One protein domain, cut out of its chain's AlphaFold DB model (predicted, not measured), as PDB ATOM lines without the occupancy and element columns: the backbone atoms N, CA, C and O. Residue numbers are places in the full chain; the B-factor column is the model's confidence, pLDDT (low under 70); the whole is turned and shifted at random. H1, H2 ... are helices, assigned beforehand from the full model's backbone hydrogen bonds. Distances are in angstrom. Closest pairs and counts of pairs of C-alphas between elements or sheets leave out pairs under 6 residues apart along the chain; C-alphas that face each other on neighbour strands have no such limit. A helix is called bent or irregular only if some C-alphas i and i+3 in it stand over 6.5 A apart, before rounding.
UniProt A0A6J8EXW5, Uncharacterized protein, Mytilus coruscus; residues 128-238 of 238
ATOM      1  N   ILE A 128      -4.164 -35.548  12.857       64.12
ATOM      2  CA  ILE A 128      -5.276 -34.631  13.187       64.12
ATOM      3  C   ILE A 128      -6.611 -35.395  13.274       64.12
ATOM      4  O   ILE A 128      -7.412 -35.125  14.164       64.12
ATOM      5  N   ALA A 129      -6.821 -36.405  12.422       69.94
ATOM      6  CA  ALA A 129      -8.015 -37.251  12.440       69.94
ATOM      7  C   ALA A 129      -8.183 -38.028  13.763       69.94
ATOM      8  O   ALA A 129      -9.278 -38.054  14.327       69.94
ATOM      9  N   ASN A 130      -7.109 -38.596  14.321       69.75
ATOM     10  CA  ASN A 130      -7.154 -39.261  15.628       69.75
ATOM     11  C   ASN A 130      -7.433 -38.277  16.767       69.75
ATOM     12  O   ASN A 130      -8.155 -38.614  17.702       69.75
ATOM     13  N   ILE A 131      -6.858 -37.073  16.710       68.94
ATOM     14  CA  ILE A 131      -7.088 -36.047  17.737       68.94
ATOM     15  C   ILE A 131      -8.537 -35.575  17.683       68.94
ATOM     16  O   ILE A 131      -9.177 -35.489  18.726       68.94
ATOM     17  N   LEU A 132      -9.070 -35.345  16.481       75.81
ATOM     18  CA  LEU A 132     -10.472 -35.007  16.272       75.81
ATOM     19  C   LEU A 132     -11.394 -36.107  16.808       75.81
ATOM     20  O   LEU A 132     -12.307 -35.821  17.575       75.81
ATOM     21  N   THR A 133     -11.107 -37.367  16.475       77.00
ATOM     22  CA  THR A 133     -11.868 -38.528  16.959       77.00
ATOM     23  C   THR A 133     -11.874 -38.576  18.488       77.00
ATOM     24  O   THR A 133     -12.935 -38.637  19.097       77.00
ATOM     25  N   LEU A 134     -10.712 -38.442  19.132       69.75
ATOM     26  CA  LEU A 134     -10.606 -38.423  20.596       69.75
ATOM     27  C   LEU A 134     -11.310 -37.216  21.231       69.75
ATOM     28  O   LEU A 134     -11.905 -37.351  22.300       69.75
ATOM     29  N   ALA A 135     -11.234 -36.038  20.613       70.44
ATOM     30  CA  ALA A 135     -11.930 -34.844  21.087       70.44
ATOM     31  C   ALA A 135     -13.450 -35.067  21.074       70.44
ATOM     32  O   ALA A 135     -14.128 -34.752  22.056       70.44
ATOM     33  N   CYS A 136     -13.958 -35.682  20.006       78.38
ATOM     34  CA  CYS A 136     -15.356 -36.068  19.863       78.38
ATOM     35  C   CYS A 136     -15.793 -37.115  20.898       78.38
ATOM     36  O   CYS A 136     -16.808 -36.914  21.558       78.38
ATOM     37  N   GLU A 137     -15.020 -38.186  21.114       76.69
ATOM     38  CA  GLU A 137     -15.338 -39.231  22.113       76.69
ATOM     39  C   GLU A 137     -15.442 -38.691  23.548       76.69
ATOM     40  O   GLU A 137     -16.144 -39.263  24.385       76.69
ATOM     41  N   ASN A 138     -14.721 -37.608  23.847       68.56
ATOM     42  CA  ASN A 138     -14.649 -37.012  25.181       68.56
ATOM     43  C   ASN A 138     -15.507 -35.747  25.339       68.56
ATOM     44  O   ASN A 138     -15.385 -35.072  26.362       68.56
ATOM     45  N   GLY A 139     -16.336 -35.390  24.353       72.75
ATOM     46  CA  GLY A 139     -17.206 -34.212  24.446       72.75
ATOM     47  C   GLY A 139     -16.454 -32.878  24.505       72.75
ATOM     48  O   GLY A 139     -16.907 -31.926  25.132       72.75
ATOM     49  N   GLN A 140     -15.268 -32.784  23.896       68.00
ATOM     50  CA  GLN A 140     -14.421 -31.589  23.960       68.00
ATOM     51  C   GLN A 140     -14.760 -30.591  22.843       68.00
ATOM     52  O   GLN A 140     -13.964 -30.373  21.929       68.00
ATOM     53  N   PHE A 141     -15.929 -29.955  22.930       71.12
ATOM     54  CA  PHE A 141     -16.472 -29.089  21.874       71.12
ATOM     55  C   PHE A 141     -15.506 -28.003  21.378       71.12
ATOM     56  O   PHE A 141     -15.298 -27.858  20.175       71.12
ATOM     57  N   TYR A 142     -14.862 -27.274  22.293       65.00
ATOM     58  CA  TYR A 142     -13.915 -26.213  21.932       65.00
ATOM     59  C   TYR A 142     -12.732 -26.732  21.093       65.00
ATOM     60  O   TYR A 142     -12.324 -26.082  20.136       65.00
ATOM     61  N   LEU A 143     -12.221 -27.927  21.403       61.78
ATOM     62  CA  LEU A 143     -11.120 -28.527  20.653       61.78
ATOM     63  C   LEU A 143     -11.564 -28.982  19.259       61.78
ATOM     64  O   LEU A 143     -10.836 -28.782  18.293       61.78
ATOM     65  N   VAL A 144     -12.761 -29.561  19.147       73.00
ATOM     66  CA  VAL A 144     -13.352 -29.939  17.854       73.00
ATOM     67  C   VAL A 144     -13.496 -28.716  16.953       73.00
ATOM     68  O   VAL A 144     -13.061 -28.748  15.803       73.00
ATOM     69  N   LYS A 145     -14.059 -27.630  17.495       69.12
ATOM     70  CA  LYS A 145     -14.210 -26.355  16.792       69.12
ATOM     71  C   LYS A 145     -12.866 -25.852  16.275       69.12
ATOM     72  O   LYS A 145     -12.718 -25.602  15.084       69.12
ATOM     73  N   LEU A 146     -11.875 -25.795  17.160       62.59
ATOM     74  CA  LEU A 146     -10.542 -25.327  16.814       62.59
ATOM     75  C   LEU A 146      -9.906 -26.189  15.715       62.59
ATOM     76  O   LEU A 146      -9.361 -25.639  14.764       62.59
ATOM     77  N   ILE A 147     -10.007 -27.521  15.792       68.75
ATOM     78  CA  ILE A 147      -9.448 -28.428  14.777       68.75
ATOM     79  C   ILE A 147     -10.091 -28.201  13.409       68.75
ATOM     80  O   ILE A 147      -9.388 -28.149  12.403       68.75
ATOM     81  N   ILE A 148     -11.413 -28.064  13.351       73.50
ATOM     82  CA  ILE A 148     -12.140 -27.894  12.087       73.50
ATOM     83  C   ILE A 148     -11.889 -26.516  11.470       73.50
ATOM     84  O   ILE A 148     -11.779 -26.412  10.253       73.50
ATOM     85  N   GLU A 149     -11.741 -25.473  12.289       70.00
ATOM     86  CA  GLU A 149     -11.448 -24.111  11.816       70.00
ATOM     87  C   GLU A 149     -10.000 -23.950  11.334       70.00
ATOM     88  O   GLU A 149      -9.739 -23.164  10.423       70.00
ATOM     89  N   SER A 150      -9.061 -24.696  11.923       57.00
ATOM     90  CA  SER A 150      -7.626 -24.608  11.614       57.00
ATOM     91  C   SER A 150      -7.147 -25.612  10.563       57.00
ATOM     92  O   SER A 150      -6.138 -25.375   9.896       57.00
ATOM     93  N   SER A 151      -7.852 -26.727  10.372       57.44
ATOM     94  CA  SER A 151      -7.544 -27.677   9.307       57.44
ATOM     95  C   SER A 151      -8.346 -27.332   8.053       57.44
ATOM     96  O   SER A 151      -9.565 -27.195   8.079       57.44
ATOM     97  N   HIS A 152      -7.673 -27.202   6.909       55.12
ATOM     98  CA  HIS A 152      -8.373 -27.210   5.629       55.12
ATOM     99  C   HIS A 152      -9.074 -28.574   5.504       55.12
ATOM    100  O   HIS A 152      -8.418 -29.575   5.231       55.12
ATOM    101  N   VAL A 153     -10.388 -28.591   5.754       50.62
ATOM    102  CA  VAL A 153     -11.332 -29.715   5.979       50.62
ATOM    103  C   VAL A 153     -11.186 -30.940   5.049       50.62
ATOM    104  O   VAL A 153     -11.692 -32.019   5.339       50.62
ATOM    105  N   VAL A 154     -10.437 -30.816   3.956       46.50
ATOM    106  CA  VAL A 154     -10.323 -31.740   2.817       46.50
ATOM    107  C   VAL A 154      -9.755 -33.132   3.167       46.50
ATOM    108  O   VAL A 154      -9.882 -34.054   2.365       46.50
ATOM    109  N   HIS A 155      -9.170 -33.332   4.356       54.50
ATOM    110  CA  HIS A 155      -8.576 -34.619   4.765       54.50
ATOM    111  C   HIS A 155      -9.050 -35.167   6.119       54.50
ATOM    112  O   HIS A 155      -8.474 -36.136   6.616       54.50
ATOM    113  N   LEU A 156     -10.072 -34.574   6.738       65.69
ATOM    114  CA  LEU A 156     -10.589 -35.081   8.008       65.69
ATOM    115  C   LEU A 156     -11.540 -36.263   7.783       65.69
ATOM    116  O   LEU A 156     -12.482 -36.173   6.999       65.69
ATOM    117  N   ASP A 157     -11.332 -37.357   8.521       78.06
ATOM    118  CA  ASP A 157     -12.307 -38.450   8.618       78.06
ATOM    119  C   ASP A 157     -13.474 -38.028   9.529       78.06
ATOM    120  O   ASP A 157     -13.545 -38.344  10.721       78.06
ATOM    121  N   ILE A 158     -14.365 -37.222   8.955       82.69
ATOM    122  CA  ILE A 158     -15.489 -36.598   9.655       82.69
ATOM    123  C   ILE A 158     -16.529 -37.638  10.090       82.69
ATOM    124  O   ILE A 158     -17.127 -37.503  11.162       82.69
ATOM    125  N   GLN A 159     -16.708 -38.700   9.300       85.88
ATOM    126  CA  GLN A 159     -17.606 -39.800   9.643       85.88
ATOM    127  C   GLN A 159     -17.143 -40.462  10.944       85.88
ATOM    128  O   GLN A 159     -17.936 -40.599  11.879       85.88
ATOM    129  N   SER A 160     -15.856 -40.805  11.050       83.50
ATOM    130  CA  SER A 160     -15.296 -41.375  12.280       83.50
ATOM    131  C   SER A 160     -15.410 -40.418  13.467       83.50
ATOM    132  O   SER A 160     -15.758 -40.860  14.563       83.50
ATOM    133  N   ALA A 161     -15.207 -39.114  13.261       85.00
ATOM    134  CA  ALA A 161     -15.344 -38.102  14.309       85.00
ATOM    135  C   ALA A 161     -16.779 -37.992  14.860       85.00
ATOM    136  O   ALA A 161     -16.973 -37.969  16.076       85.00
ATOM    137  N   ILE A 162     -17.799 -37.963  13.998       86.94
ATOM    138  CA  ILE A 162     -19.207 -37.937  14.437       86.94
ATOM    139  C   ILE A 162     -19.583 -39.248  15.125       86.94
ATOM    140  O   ILE A 162     -20.216 -39.234  16.180       86.94
ATOM    141  N   MET A 163     -19.154 -40.384  14.577       87.75
ATOM    142  CA  MET A 163     -19.377 -41.694  15.192       87.75
ATOM    143  C   MET A 163     -18.764 -41.767  16.593       87.75
ATOM    144  O   MET A 163     -19.386 -42.313  17.499       87.75
ATOM    145  N   ALA A 164     -17.587 -41.176  16.785       84.06
ATOM    146  CA  ALA A 164     -16.933 -41.022  18.079       84.06
ATOM    147  C   ALA A 164     -17.763 -40.195  19.075       84.06
ATOM    148  O   ALA A 164     -17.974 -40.642  20.201       84.06
ATOM    149  N   ALA A 165     -18.301 -39.041  18.663       85.12
ATOM    150  CA  ALA A 165     -19.203 -38.245  19.508       85.12
ATOM    151  C   ALA A 165     -20.487 -39.015  19.871       85.12
ATOM    152  O   ALA A 165     -21.045 -38.857  20.959       85.12
ATOM    153  N   CYS A 166     -20.931 -39.900  18.978       84.38
ATOM    154  CA  CYS A 166     -22.085 -40.769  19.172       84.38
ATOM    155  C   CYS A 166     -21.779 -42.069  19.933       84.38
ATOM    156  O   CYS A 166     -22.709 -42.841  20.171       84.38
ATOM    157  N   ARG A 167     -20.528 -42.332  20.338       82.12
ATOM    158  CA  ARG A 167     -20.159 -43.507  21.143       82.12
ATOM    159  C   ARG A 167     -20.159 -43.202  22.633       82.12
ATOM    160  O   ARG A 167     -19.745 -42.138  23.096       82.12
ATOM    161  N   GLU A 168     -20.621 -44.168  23.413       67.62
ATOM    162  CA  GLU A 168     -20.371 -44.200  24.847       67.62
ATOM    163  C   GLU A 168     -18.914 -44.633  25.075       67.62
ATOM    164  O   GLU A 168     -18.554 -45.770  24.786       67.62
ATOM    165  N   SER A 169     -18.042 -43.727  25.528       61.50
ATOM    166  CA  SER A 169     -16.648 -44.087  25.804       61.50
ATOM    167  C   SER A 169     -16.533 -44.914  27.092       61.50
ATOM    168  O   SER A 169     -17.045 -44.531  28.139       61.50
ATOM    169  N   GLU A 170     -15.831 -46.049  27.057       47.72
ATOM    170  CA  GLU A 170     -15.574 -46.874  28.257       47.72
ATOM    171  C   GLU A 170     -14.753 -46.122  29.325       47.72
ATOM    172  O   GLU A 170     -14.838 -46.414  30.520       47.72
ATOM    173  N   SER A 171     -14.019 -45.074  28.927       43.72
ATOM    174  CA  SER A 171     -13.345 -44.133  29.834       43.72
ATOM    175  C   SER A 171     -14.309 -43.311  30.703       43.72
ATOM    176  O   SER A 171     -13.865 -42.686  31.671       43.72
ATOM    177  N   LYS A 172     -15.624 -43.355  30.438       49.84
ATOM    178  CA  LYS A 172     -16.684 -42.750  31.266       49.84
ATOM    179  C   LYS A 172     -16.742 -43.280  32.692       49.84
ATOM    180  O   LYS A 172     -17.181 -42.549  33.575       49.84
ATOM    181  N   LEU A 173     -16.232 -44.485  32.953       39.94
ATOM    182  CA  LEU A 173     -16.136 -45.027  34.314       39.94
ATOM    183  C   LEU A 173     -15.077 -44.320  35.180       39.94
ATOM    184  O   LEU A 173     -15.111 -44.444  36.402       39.94
ATOM    185  N   HIS A 174     -14.173 -43.534  34.585       38.69
ATOM    186  CA  HIS A 174     -13.163 -42.763  35.319       38.69
ATOM    187  C   HIS A 174     -13.485 -41.267  35.456       38.69
ATOM    188  O   HIS A 174     -12.693 -40.521  36.033       38.69
ATOM    189  N   HIS A 175     -14.664 -40.822  35.010       38.38
ATOM    190  CA  HIS A 175     -15.114 -39.436  35.175       38.38
ATOM    191  C   HIS A 175     -15.623 -39.089  36.592       38.38
ATOM    192  O   HIS A 175     -16.078 -37.972  36.812       38.38
ATOM    193  N   SER A 176     -15.451 -39.961  37.599       33.72
ATOM    194  CA  SER A 176     -15.870 -39.697  38.991       33.72
ATOM    195  C   SER A 176     -15.059 -38.619  39.740       33.72
ATOM    196  O   SER A 176     -15.180 -38.513  40.958       33.72
ATOM    197  N   PHE A 177     -14.195 -37.855  39.062       37.28
ATOM    198  CA  PHE A 177     -13.342 -36.832  39.688       37.28
ATOM    199  C   PHE A 177     -13.618 -35.398  39.226       37.28
ATOM    200  O   PHE A 177     -12.979 -34.474  39.729       37.28
ATOM    201  N   TYR A 178     -14.569 -35.186  38.316       41.22
ATOM    202  CA  TYR A 178     -14.942 -33.850  37.860       41.22
ATOM    203  C   TYR A 178     -16.432 -33.627  38.115       41.22
ATOM    204  O   TYR A 178     -17.279 -34.108  37.377       41.22
ATOM    205  N   ASN A 179     -16.720 -32.885  39.185       35.03
ATOM    206  CA  ASN A 179     -18.053 -32.465  39.634       35.03
ATOM    207  C   ASN A 179     -18.729 -31.430  38.714       35.03
ATOM    208  O   ASN A 179     -19.530 -30.631  39.187       35.03
ATOM    209  N   ASP A 180     -18.445 -31.458  37.418       42.34
ATOM    210  CA  ASP A 180     -19.289 -30.796  36.438       42.34
ATOM    211  C   ASP A 180     -19.913 -31.908  35.603       42.34
ATOM    212  O   ASP A 180     -19.391 -32.307  34.563       42.34
ATOM    213  N   GLU A 181     -21.069 -32.390  36.058       42.69
ATOM    214  CA  GLU A 181     -22.069 -33.096  35.247       42.69
ATOM    215  C   GLU A 181     -22.628 -32.161  34.148       42.69
ATOM    216  O   GLU A 181     -23.830 -32.113  33.886       42.69
ATOM    217  N   GLY A 182     -21.761 -31.370  33.506       50.41
ATOM    218  CA  GLY A 182     -22.039 -30.722  32.242       50.41
ATOM    219  C   GLY A 182     -22.417 -31.839  31.295       50.41
ATOM    220  O   GLY A 182     -21.590 -32.680  30.957       50.41
ATOM    221  N   ASN A 183     -23.713 -31.916  31.017       67.38
ATOM    222  CA  ASN A 183     -24.363 -33.054  30.402       67.38
ATOM    223  C   ASN A 183     -23.595 -33.447  29.130       67.38
ATOM    224  O   ASN A 183     -23.706 -32.766  28.119       67.38
ATOM    225  N   ILE A 184     -22.782 -34.506  29.196       66.19
ATOM    226  CA  ILE A 184     -21.899 -34.934  28.096       66.19
ATOM    227  C   ILE A 184     -22.718 -35.182  26.825       66.19
ATOM    228  O   ILE A 184     -22.247 -34.943  25.722       66.19
ATOM    229  N   GLU A 185     -23.982 -35.582  26.970       72.69
ATOM    230  CA  GLU A 185     -24.919 -35.689  25.853       72.69
ATOM    231  C   GLU A 185     -25.178 -34.334  25.165       72.69
ATOM    232  O   GLU A 185     -25.308 -34.289  23.946       72.69
ATOM    233  N   ILE A 186     -25.229 -33.225  25.914       76.44
ATOM    234  CA  ILE A 186     -25.356 -31.862  25.369       76.44
ATOM    235  C   ILE A 186     -24.065 -31.438  24.663       76.44
ATOM    236  O   ILE A 186     -24.139 -30.900  23.565       76.44
ATOM    237  N   GLU A 187     -22.892 -31.697  25.242       77.94
ATOM    238  CA  GLU A 187     -21.614 -31.378  24.582       77.94
ATOM    239  C   GLU A 187     -21.423 -32.197  23.299       77.94
ATOM    240  O   GLU A 187     -21.067 -31.653  22.254       77.94
ATOM    241  N   ASN A 188     -21.751 -33.490  23.330       83.94
ATOM    242  CA  ASN A 188     -21.713 -34.346  22.147       83.94
ATOM    243  C   ASN A 188     -22.740 -33.905  21.099       83.94
ATOM    244  O   ASN A 188     -22.433 -33.914  19.909       83.94
ATOM    245  N   LEU A 189     -23.931 -33.463  21.516       87.56
ATOM    246  CA  LEU A 189     -24.906 -32.860  20.611       87.56
ATOM    247  C   LEU A 189     -24.350 -31.591  19.954       87.56
ATOM    248  O   LEU A 189     -24.446 -31.467  18.737       87.56
ATOM    249  N   ASN A 190     -23.740 -30.685  20.723       87.38
ATOM    250  CA  ASN A 190     -23.131 -29.462  20.194       87.38
ATOM    251  C   ASN A 190     -22.030 -29.787  19.175       87.38
ATOM    252  O   ASN A 190     -21.966 -29.167  18.116       87.38
ATOM    253  N   ILE A 191     -21.193 -30.787  19.469       86.56
ATOM    254  CA  ILE A 191     -20.164 -31.290  18.551       86.56
ATOM    255  C   ILE A 191     -20.796 -31.766  17.247       86.56
ATOM    256  O   ILE A 191     -20.408 -31.297  16.180       86.56
ATOM    257  N   VAL A 192     -21.776 -32.669  17.320       89.19
ATOM    258  CA  VAL A 192     -22.431 -33.220  16.126       89.19
ATOM    259  C   VAL A 192     -23.077 -32.108  15.303       89.19
ATOM    260  O   VAL A 192     -22.864 -32.055  14.095       89.19
ATOM    261  N   GLN A 193     -23.802 -31.192  15.950       90.81
ATOM    262  CA  GLN A 193     -24.411 -30.029  15.305       90.81
ATOM    263  C   GLN A 193     -23.379 -29.204  14.544       90.81
ATOM    264  O   GLN A 193     -23.534 -28.978  13.347       90.81
ATOM    265  N   TYR A 194     -22.304 -28.815  15.224       89.12
ATOM    266  CA  TYR A 194     -21.266 -27.984  14.638       89.12
ATOM    267  C   TYR A 194     -20.579 -28.671  13.458       89.12
ATOM    268  O   TYR A 194     -20.453 -28.068  12.398       89.12
ATOM    269  N   ILE A 195     -20.180 -29.940  13.599       87.56
ATOM    270  CA  ILE A 195     -19.533 -30.677  12.507       87.56
ATOM    271  C   ILE A 195     -20.459 -30.732  11.288       87.56
ATOM    272  O   ILE A 195     -20.044 -30.389  10.182       87.56
ATOM    273  N   VAL A 196     -21.723 -31.115  11.487       87.56
ATOM    274  CA  VAL A 196     -22.715 -31.211  10.407       87.56
ATOM    275  C   VAL A 196     -22.960 -29.852   9.742       87.56
ATOM    276  O   VAL A 196     -23.124 -29.800   8.527       87.56
ATOM    277  N   GLU A 197     -22.959 -28.752  10.496       87.44
ATOM    278  CA  GLU A 197     -23.084 -27.394   9.948       87.44
ATOM    279  C   GLU A 197     -21.898 -27.001   9.059       87.44
ATOM    280  O   GLU A 197     -22.099 -26.289   8.074       87.44
ATOM    281  N   GLN A 198     -20.685 -27.473   9.360       84.00
ATOM    282  CA  GLN A 198     -19.493 -27.165   8.561       84.00
ATOM    283  C   GLN A 198     -19.417 -27.971   7.257       84.00
ATOM    284  O   GLN A 198     -18.939 -27.460   6.246       84.00
ATOM    285  N   ILE A 199     -19.863 -29.230   7.269       80.88
ATOM    286  CA  ILE A 199     -19.617 -30.179   6.164       80.88
ATOM    287  C   ILE A 199     -20.881 -30.596   5.400       80.88
ATOM    288  O   ILE A 199     -20.793 -31.097   4.279       80.88
ATOM    289  N   GLY A 200     -22.058 -30.351   5.977       82.69
ATOM    290  CA  GLY A 200     -23.355 -30.744   5.437       82.69
ATOM    291  C   GLY A 200     -23.694 -32.224   5.650       82.69
ATOM    292  O   GLY A 200     -22.834 -33.082   5.828       82.69
ATOM    293  N   PHE A 201     -24.989 -32.546   5.589       81.56
ATOM    294  CA  PHE A 201     -25.489 -33.922   5.740       81.56
ATOM    295  C   PHE A 201     -25.082 -34.863   4.595       81.56
ATOM    296  O   PHE A 201     -25.104 -36.076   4.768       81.56
ATOM    297  N   GLU A 202     -24.739 -34.325   3.424       78.44
ATOM    298  CA  GLU A 202     -24.479 -35.109   2.207       78.44
ATOM    299  C   GLU A 202     -23.210 -35.964   2.290       78.44
ATOM    300  O   GLU A 202     -23.081 -36.939   1.556       78.44
ATOM    301  N   GLN A 203     -22.289 -35.613   3.190       75.75
ATOM    302  CA  GLN A 203     -21.027 -36.329   3.381       75.75
ATOM    303  C   GLN A 203     -21.111 -37.416   4.462       75.75
ATOM    304  O   GLN A 203     -20.104 -38.052   4.764       75.75
ATOM    305  N   LEU A 204     -22.290 -37.621   5.058       79.94
ATOM    306  CA  LEU A 204     -22.476 -38.521   6.190       79.94
ATOM    307  C   LEU A 204     -23.266 -39.763   5.808       79.94
ATOM    308  O   LEU A 204     -24.352 -39.677   5.233       79.94
ATOM    309  N   ASP A 205     -22.769 -40.922   6.242       86.62
ATOM    310  CA  ASP A 205     -23.604 -42.117   6.322       86.62
ATOM    311  C   ASP A 205     -24.464 -42.023   7.585       86.62
ATOM    312  O   ASP A 205     -24.086 -42.434   8.689       86.62
ATOM    313  N   LEU A 206     -25.634 -41.413   7.411       83.06
ATOM    314  CA  LEU A 206     -26.593 -41.161   8.479       83.06
ATOM    315  C   LEU A 206     -27.127 -42.434   9.126       83.06
ATOM    316  O   LEU A 206     -27.507 -42.397  10.297       83.06
ATOM    317  N   LYS A 207     -27.144 -43.557   8.401       84.75
ATOM    318  CA  LYS A 207     -27.619 -44.829   8.941       84.75
ATOM    319  C   LYS A 207     -26.679 -45.317  10.035       84.75
ATOM    320  O   LYS A 207     -27.139 -45.655  11.127       84.75
ATOM    321  N   ASP A 208     -25.379 -45.284   9.775       85.56
ATOM    322  CA  ASP A 208     -24.362 -45.709  10.737       85.56
ATOM    323  C   ASP A 208     -24.273 -44.765  11.939       85.56
ATOM    324  O   ASP A 208     -24.187 -45.226  13.087       85.56
ATOM    325  N   VAL A 209     -24.384 -43.454  11.700       85.62
ATOM    326  CA  VAL A 209     -24.421 -42.443  12.770       85.62
ATOM    327  C   VAL A 209     -25.627 -42.661  13.682       85.62
ATOM    328  O   VAL A 209     -25.465 -42.749  14.901       85.62
ATOM    329  N   CYS A 210     -26.826 -42.820  13.112       84.94
ATOM    330  CA  CYS A 210     -28.041 -43.059  13.890       84.94
ATOM    331  C   CYS A 210     -27.968 -44.386  14.647       84.94
ATOM    332  O   CYS A 210     -28.276 -44.426  15.836       84.94
ATOM    333  N   ARG A 211     -27.496 -45.464  14.010       86.06
ATOM    334  CA  ARG A 211     -27.332 -46.772  14.662       86.06
ATOM    335  C   ARG A 211     -26.388 -46.701  15.861       86.06
ATOM    336  O   ARG A 211     -26.658 -47.309  16.902       86.06
ATOM    337  N   THR A 212     -25.301 -45.947  15.735       86.69
ATOM    338  CA  THR A 212     -24.314 -45.763  16.808       86.69
ATOM    339  C   THR A 212     -24.874 -44.922  17.948       86.69
ATOM    340  O   THR A 212     -24.755 -45.322  19.107       86.69
ATOM    341  N   ALA A 213     -25.559 -43.820  17.635       85.38
ATOM    342  CA  ALA A 213     -26.237 -42.994  18.631       85.38
ATOM    343  C   ALA A 213     -27.333 -43.780  19.378       85.38
ATOM    344  O   ALA A 213     -27.429 -43.676  20.602       85.38
ATOM    345  N   CYS A 214     -28.101 -44.625  18.673       84.62
ATOM    346  CA  CYS A 214     -29.104 -45.521  19.263       84.62
ATOM    347  C   CYS A 214     -28.461 -46.518  20.227       84.62
ATOM    348  O   CYS A 214     -28.923 -46.678  21.356       84.62
ATOM    349  N   SER A 215     -27.376 -47.164  19.793       85.88
ATOM    350  CA  SER A 215     -26.657 -48.157  20.601       85.88
ATOM    351  C   SER A 215     -26.074 -47.543  21.878       85.88
ATOM    352  O   SER A 215     -26.054 -48.200  22.916       85.88
ATOM    353  N   SER A 216     -25.677 -46.269  21.816       82.25
ATOM    354  CA  SER A 216     -25.112 -45.502  22.937       82.25
ATOM    355  C   SER A 216     -26.145 -44.679  23.718       82.25
ATOM    356  O   SER A 216     -25.770 -43.911  24.601       82.25
ATOM    357  N   LYS A 217     -27.445 -44.816  23.407       85.62
ATOM    358  CA  LYS A 217     -28.568 -44.128  24.076       85.62
ATOM    359  C   LYS A 217     -28.491 -42.591  24.064       85.62
ATOM    360  O   LYS A 217     -29.045 -41.947  24.951       85.62
ATOM    361  N   TYR A 218     -27.853 -41.988  23.060       82.81
ATOM    362  CA  TYR A 218     -27.829 -40.530  22.888       82.81
ATOM    363  C   TYR A 218     -29.073 -40.042  22.141       82.81
ATOM    364  O   TYR A 218     -29.020 -39.640  20.974       82.81
ATOM    365  N   PHE A 219     -30.220 -40.107  22.813       81.62
ATOM    366  CA  PHE A 219     -31.520 -39.828  22.207       81.62
ATOM    367  C   PHE A 219     -31.647 -38.394  21.694       81.62
ATOM    368  O   PHE A 219     -32.247 -38.195  20.641       81.62
ATOM    369  N   LYS A 220     -31.006 -37.409  22.339       86.44
ATOM    370  CA  LYS A 220     -31.045 -36.014  21.863       86.44
ATOM    371  C   LYS A 220     -30.383 -35.817  20.502       86.44
ATOM    372  O   LYS A 220     -30.836 -34.993  19.711       86.44
ATOM    373  N   ILE A 221     -29.323 -36.575  20.220       86.25
ATOM    374  CA  ILE A 221     -28.642 -36.537  18.920       86.25
ATOM    375  C   ILE A 221     -29.571 -37.105  17.839       86.25
ATOM    376  O   ILE A 221     -29.708 -36.512  16.771       86.25
ATOM    377  N   ILE A 222     -30.273 -38.200  18.140       85.19
ATOM    378  CA  ILE A 222     -31.247 -38.819  17.228       85.19
ATOM    379  C   ILE A 222     -32.437 -37.887  16.980       85.19
ATOM    380  O   ILE A 222     -32.805 -37.665  15.830       85.19
ATOM    381  N   GLU A 223     -33.023 -37.323  18.039       86.88
ATOM    382  CA  GLU A 223     -34.120 -36.356  17.932       86.88
ATOM    383  C   GLU A 223     -33.727 -35.175  17.044       86.88
ATOM    384  O   GLU A 223     -34.496 -34.771  16.171       86.88
ATOM    385  N   TRP A 224     -32.511 -34.654  17.218       89.69
ATOM    386  CA  TRP A 224     -32.003 -33.572  16.387       89.69
ATOM    387  C   TRP A 224     -31.841 -33.984  14.916       89.69
ATOM    388  O   TRP A 224     -32.283 -33.248  14.030       89.69
ATOM    389  N   PHE A 225     -31.288 -35.170  14.636       86.25
ATOM    390  CA  PHE A 225     -31.197 -35.696  13.268       86.25
ATOM    391  C   PHE A 225     -32.583 -35.825  12.614       86.25
ATOM    392  O   PHE A 225     -32.768 -35.379  11.481       86.25
ATOM    393  N   LEU A 226     -33.578 -36.349  13.338       83.56
ATOM    394  CA  LEU A 226     -34.956 -36.501  12.852       83.56
ATOM    395  C   LEU A 226     -35.656 -35.162  12.572       83.56
ATOM    396  O   LEU A 226     -36.519 -35.097  11.702       83.56
ATOM    397  N   GLN A 227     -35.293 -34.092  13.282       86.12
ATOM    398  CA  GLN A 227     -35.822 -32.746  13.029       86.12
ATOM    399  C   GLN A 227     -35.207 -32.077  11.793       86.12
ATOM    400  O   GLN A 227     -35.799 -31.145  11.244       86.12
ATOM    401  N   LYS A 228     -34.000 -32.486  11.389       83.19
ATOM    402  CA  LYS A 228     -33.217 -31.823  10.334       83.19
ATOM    403  C   LYS A 228     -33.210 -32.568   9.006       83.19
ATOM    404  O   LYS A 228     -32.991 -31.938   7.973       83.19
ATOM    405  N   ILE A 229     -33.447 -33.873   9.020       79.38
ATOM    406  CA  ILE A 229     -33.450 -34.712   7.824       79.38
ATOM    407  C   ILE A 229     -34.892 -35.015   7.430       79.38
ATOM    408  O   ILE A 229     -35.730 -35.333   8.270       79.38
ATOM    409  N   ASP A 230     -35.178 -34.947   6.130       68.44
ATOM    410  CA  ASP A 230     -36.436 -35.456   5.596       68.44
ATOM    411  C   ASP A 230     -36.511 -36.965   5.872       68.44
ATOM    412  O   ASP A 230     -35.695 -37.736   5.361       68.44
ATOM    413  N   THR A 231     -37.451 -37.377   6.725       59.50
ATOM    414  CA  THR A 231     -37.558 -38.743   7.270       59.50
ATOM    415  C   THR A 231     -37.583 -39.845   6.205       59.50
ATOM    416  O   THR A 231     -37.207 -40.977   6.492       59.50
ATOM    417  N   HIS A 232     -37.919 -39.519   4.954       56.09
ATOM    418  CA  HIS A 232     -37.832 -40.436   3.814       56.09
ATOM    419  C   HIS A 232     -36.398 -40.839   3.412       56.09
ATOM    420  O   HIS A 232     -36.228 -41.831   2.710       56.09
ATOM    421  N   LYS A 233     -35.365 -40.102   3.844       55.28
ATOM    422  CA  LYS A 233     -33.940 -40.446   3.650       55.28
ATOM    423  C   LYS A 233     -33.365 -41.318   4.772       55.28
ATOM    424  O   LYS A 233     -32.239 -41.795   4.664       55.28
ATOM    425  N   LEU A 234     -34.117 -41.498   5.852       57.78
ATOM    426  CA  LEU A 234     -33.717 -42.210   7.055       57.78
ATOM    427  C   LEU A 234     -34.459 -43.551   7.079       57.78
ATOM    428  O   LEU A 234     -35.504 -43.700   7.706       57.78
ATOM    429  N   ASP A 235     -33.909 -44.547   6.387       54.38
ATOM    430  CA  ASP A 235     -34.388 -45.933   6.466       54.38
ATOM    431  C   ASP A 235     -33.852 -46.569   7.771       54.38
ATOM    432  O   ASP A 235     -32.935 -47.393   7.776       54.38
ATOM    433  N   VAL A 236     -34.340 -46.073   8.919       51.00
ATOM    434  CA  VAL A 236     -33.836 -46.389  10.283       51.00
ATOM    435  C   VAL A 236     -34.471 -47.663  10.856       51.00
ATOM    436  O   VAL A 236     -34.249 -48.014  12.009       51.00
ATOM    437  N   TYR A 237     -35.242 -48.405  10.061       39.00
ATOM    438  CA  TYR A 237     -35.732 -49.721  10.462       39.00
ATOM    439  C   TYR A 237     -34.680 -50.801  10.161       39.00
ATOM    440  O   TYR A 237     -34.709 -51.416   9.097       39.00
ATOM    441  N   ALA A 238     -33.758 -51.032  11.102       39.25
ATOM    442  CA  ALA A 238     -33.050 -52.309  11.288       39.25
ATOM    443  C   ALA A 238     -32.426 -52.406  12.688       39.25
ATOM    444  O   ALA A 238     -31.458 -51.658  12.958       39.25
TER     445      ALA A 238
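AT A GLANCE: This is residues 128 to 238 of the 238 residues of an uncharacterized protein of Mytilus coruscus (UniProt A0A6J8EXW5). Six helices make two rows of three, side by side within each row and packed face to face: H1, H3 and H6 in one row, H2, H5 and H7 in the other, running the opposite way. They form three stacked pairs, H1 with H2, H3 with H5 and H6 with H7, and from the long loop between H3 and H5, which holds the small H4, residues 173 to 181 stick out. The printed part has 111 residues with seven named helices, H1 to H7 in order, and no named strand; the class is all helix. The whole is compact, with a radius of gyration of the C-alphas of 13.7 A and spans of 43 by 32 by 19 A.

IN THESE COORDINATES: Find C-alpha 128 at (-5.276, -34.631, 13.187); from there H1 runs over residues 128 to 137, 14.2 A long. Next look for H2, residues 141 to 150, 14.3 A, and H3, residues 158 to 165, 10.7 A. H4, residues 170 to 174, is 8.5 A long and neither bent nor irregular, but only just: C-alphas 170 and 173 are 6.4 A apart. The longest helix, H5, begins at C-alpha 184 at (-21.899, -34.934, 28.096) and runs 22.6 A to residue 199. H6 holds residues 206 to 215, 14.0 A, and H7, residues 219 to 228, 14.4 A, ends at C-alpha 228 at (-33.217, -31.823, 10.334).

HOW THE PARTS SIT: Start at H3 and H5, the hub, which touch three helices each. They touch each other, H5 with residues 188 to 195 alone, at a shallow tilt of 11 degrees, opposite ways; their closest C-alphas, Ala 165 and Asn 188, are 5.3 A apart. Toward the first residue, H3 touches H1, the same way at 30 degrees, with C-alphas Thr 133 and Ala 161 closest at 4.4 A. H5 touches H2, with C-alphas Phe 141 and Ile 191 closest at 5.4 A. H1 and H2 form a helical hairpin, with C-alphas Leu 132 and Val 144 closest at 6.0 A. Toward the last residue, H3 touches H6, with C-alphas Met 163 and Val 209 closest at 5.6 A. H5 touches H7 with residues 185 to 192 alone, and C-alphas Leu 189 and Ile 221 are closest at 5.5 A. H6 and H7 form the other hairpin, at 24 degrees, with C-alphas Cys 210 and Ile 222 closest at 6.3 A. H4 touches no helix. In H1, H2, H3, H5, H6 and H7 every O i to N i+4 pair is within hydrogen-bond range; H4 has 0 of 1, but 2 of 2 O i to N i+3 pairs.

THE WHOLE: The C-alphas farthest apart, Phe 177 and His 232, stand at 43.6 A. The printed part has no cut, and no link is long. Its mean pLDDT is 71.5; look for low confidence at residues 168 to 184 and 230 to 238, among others.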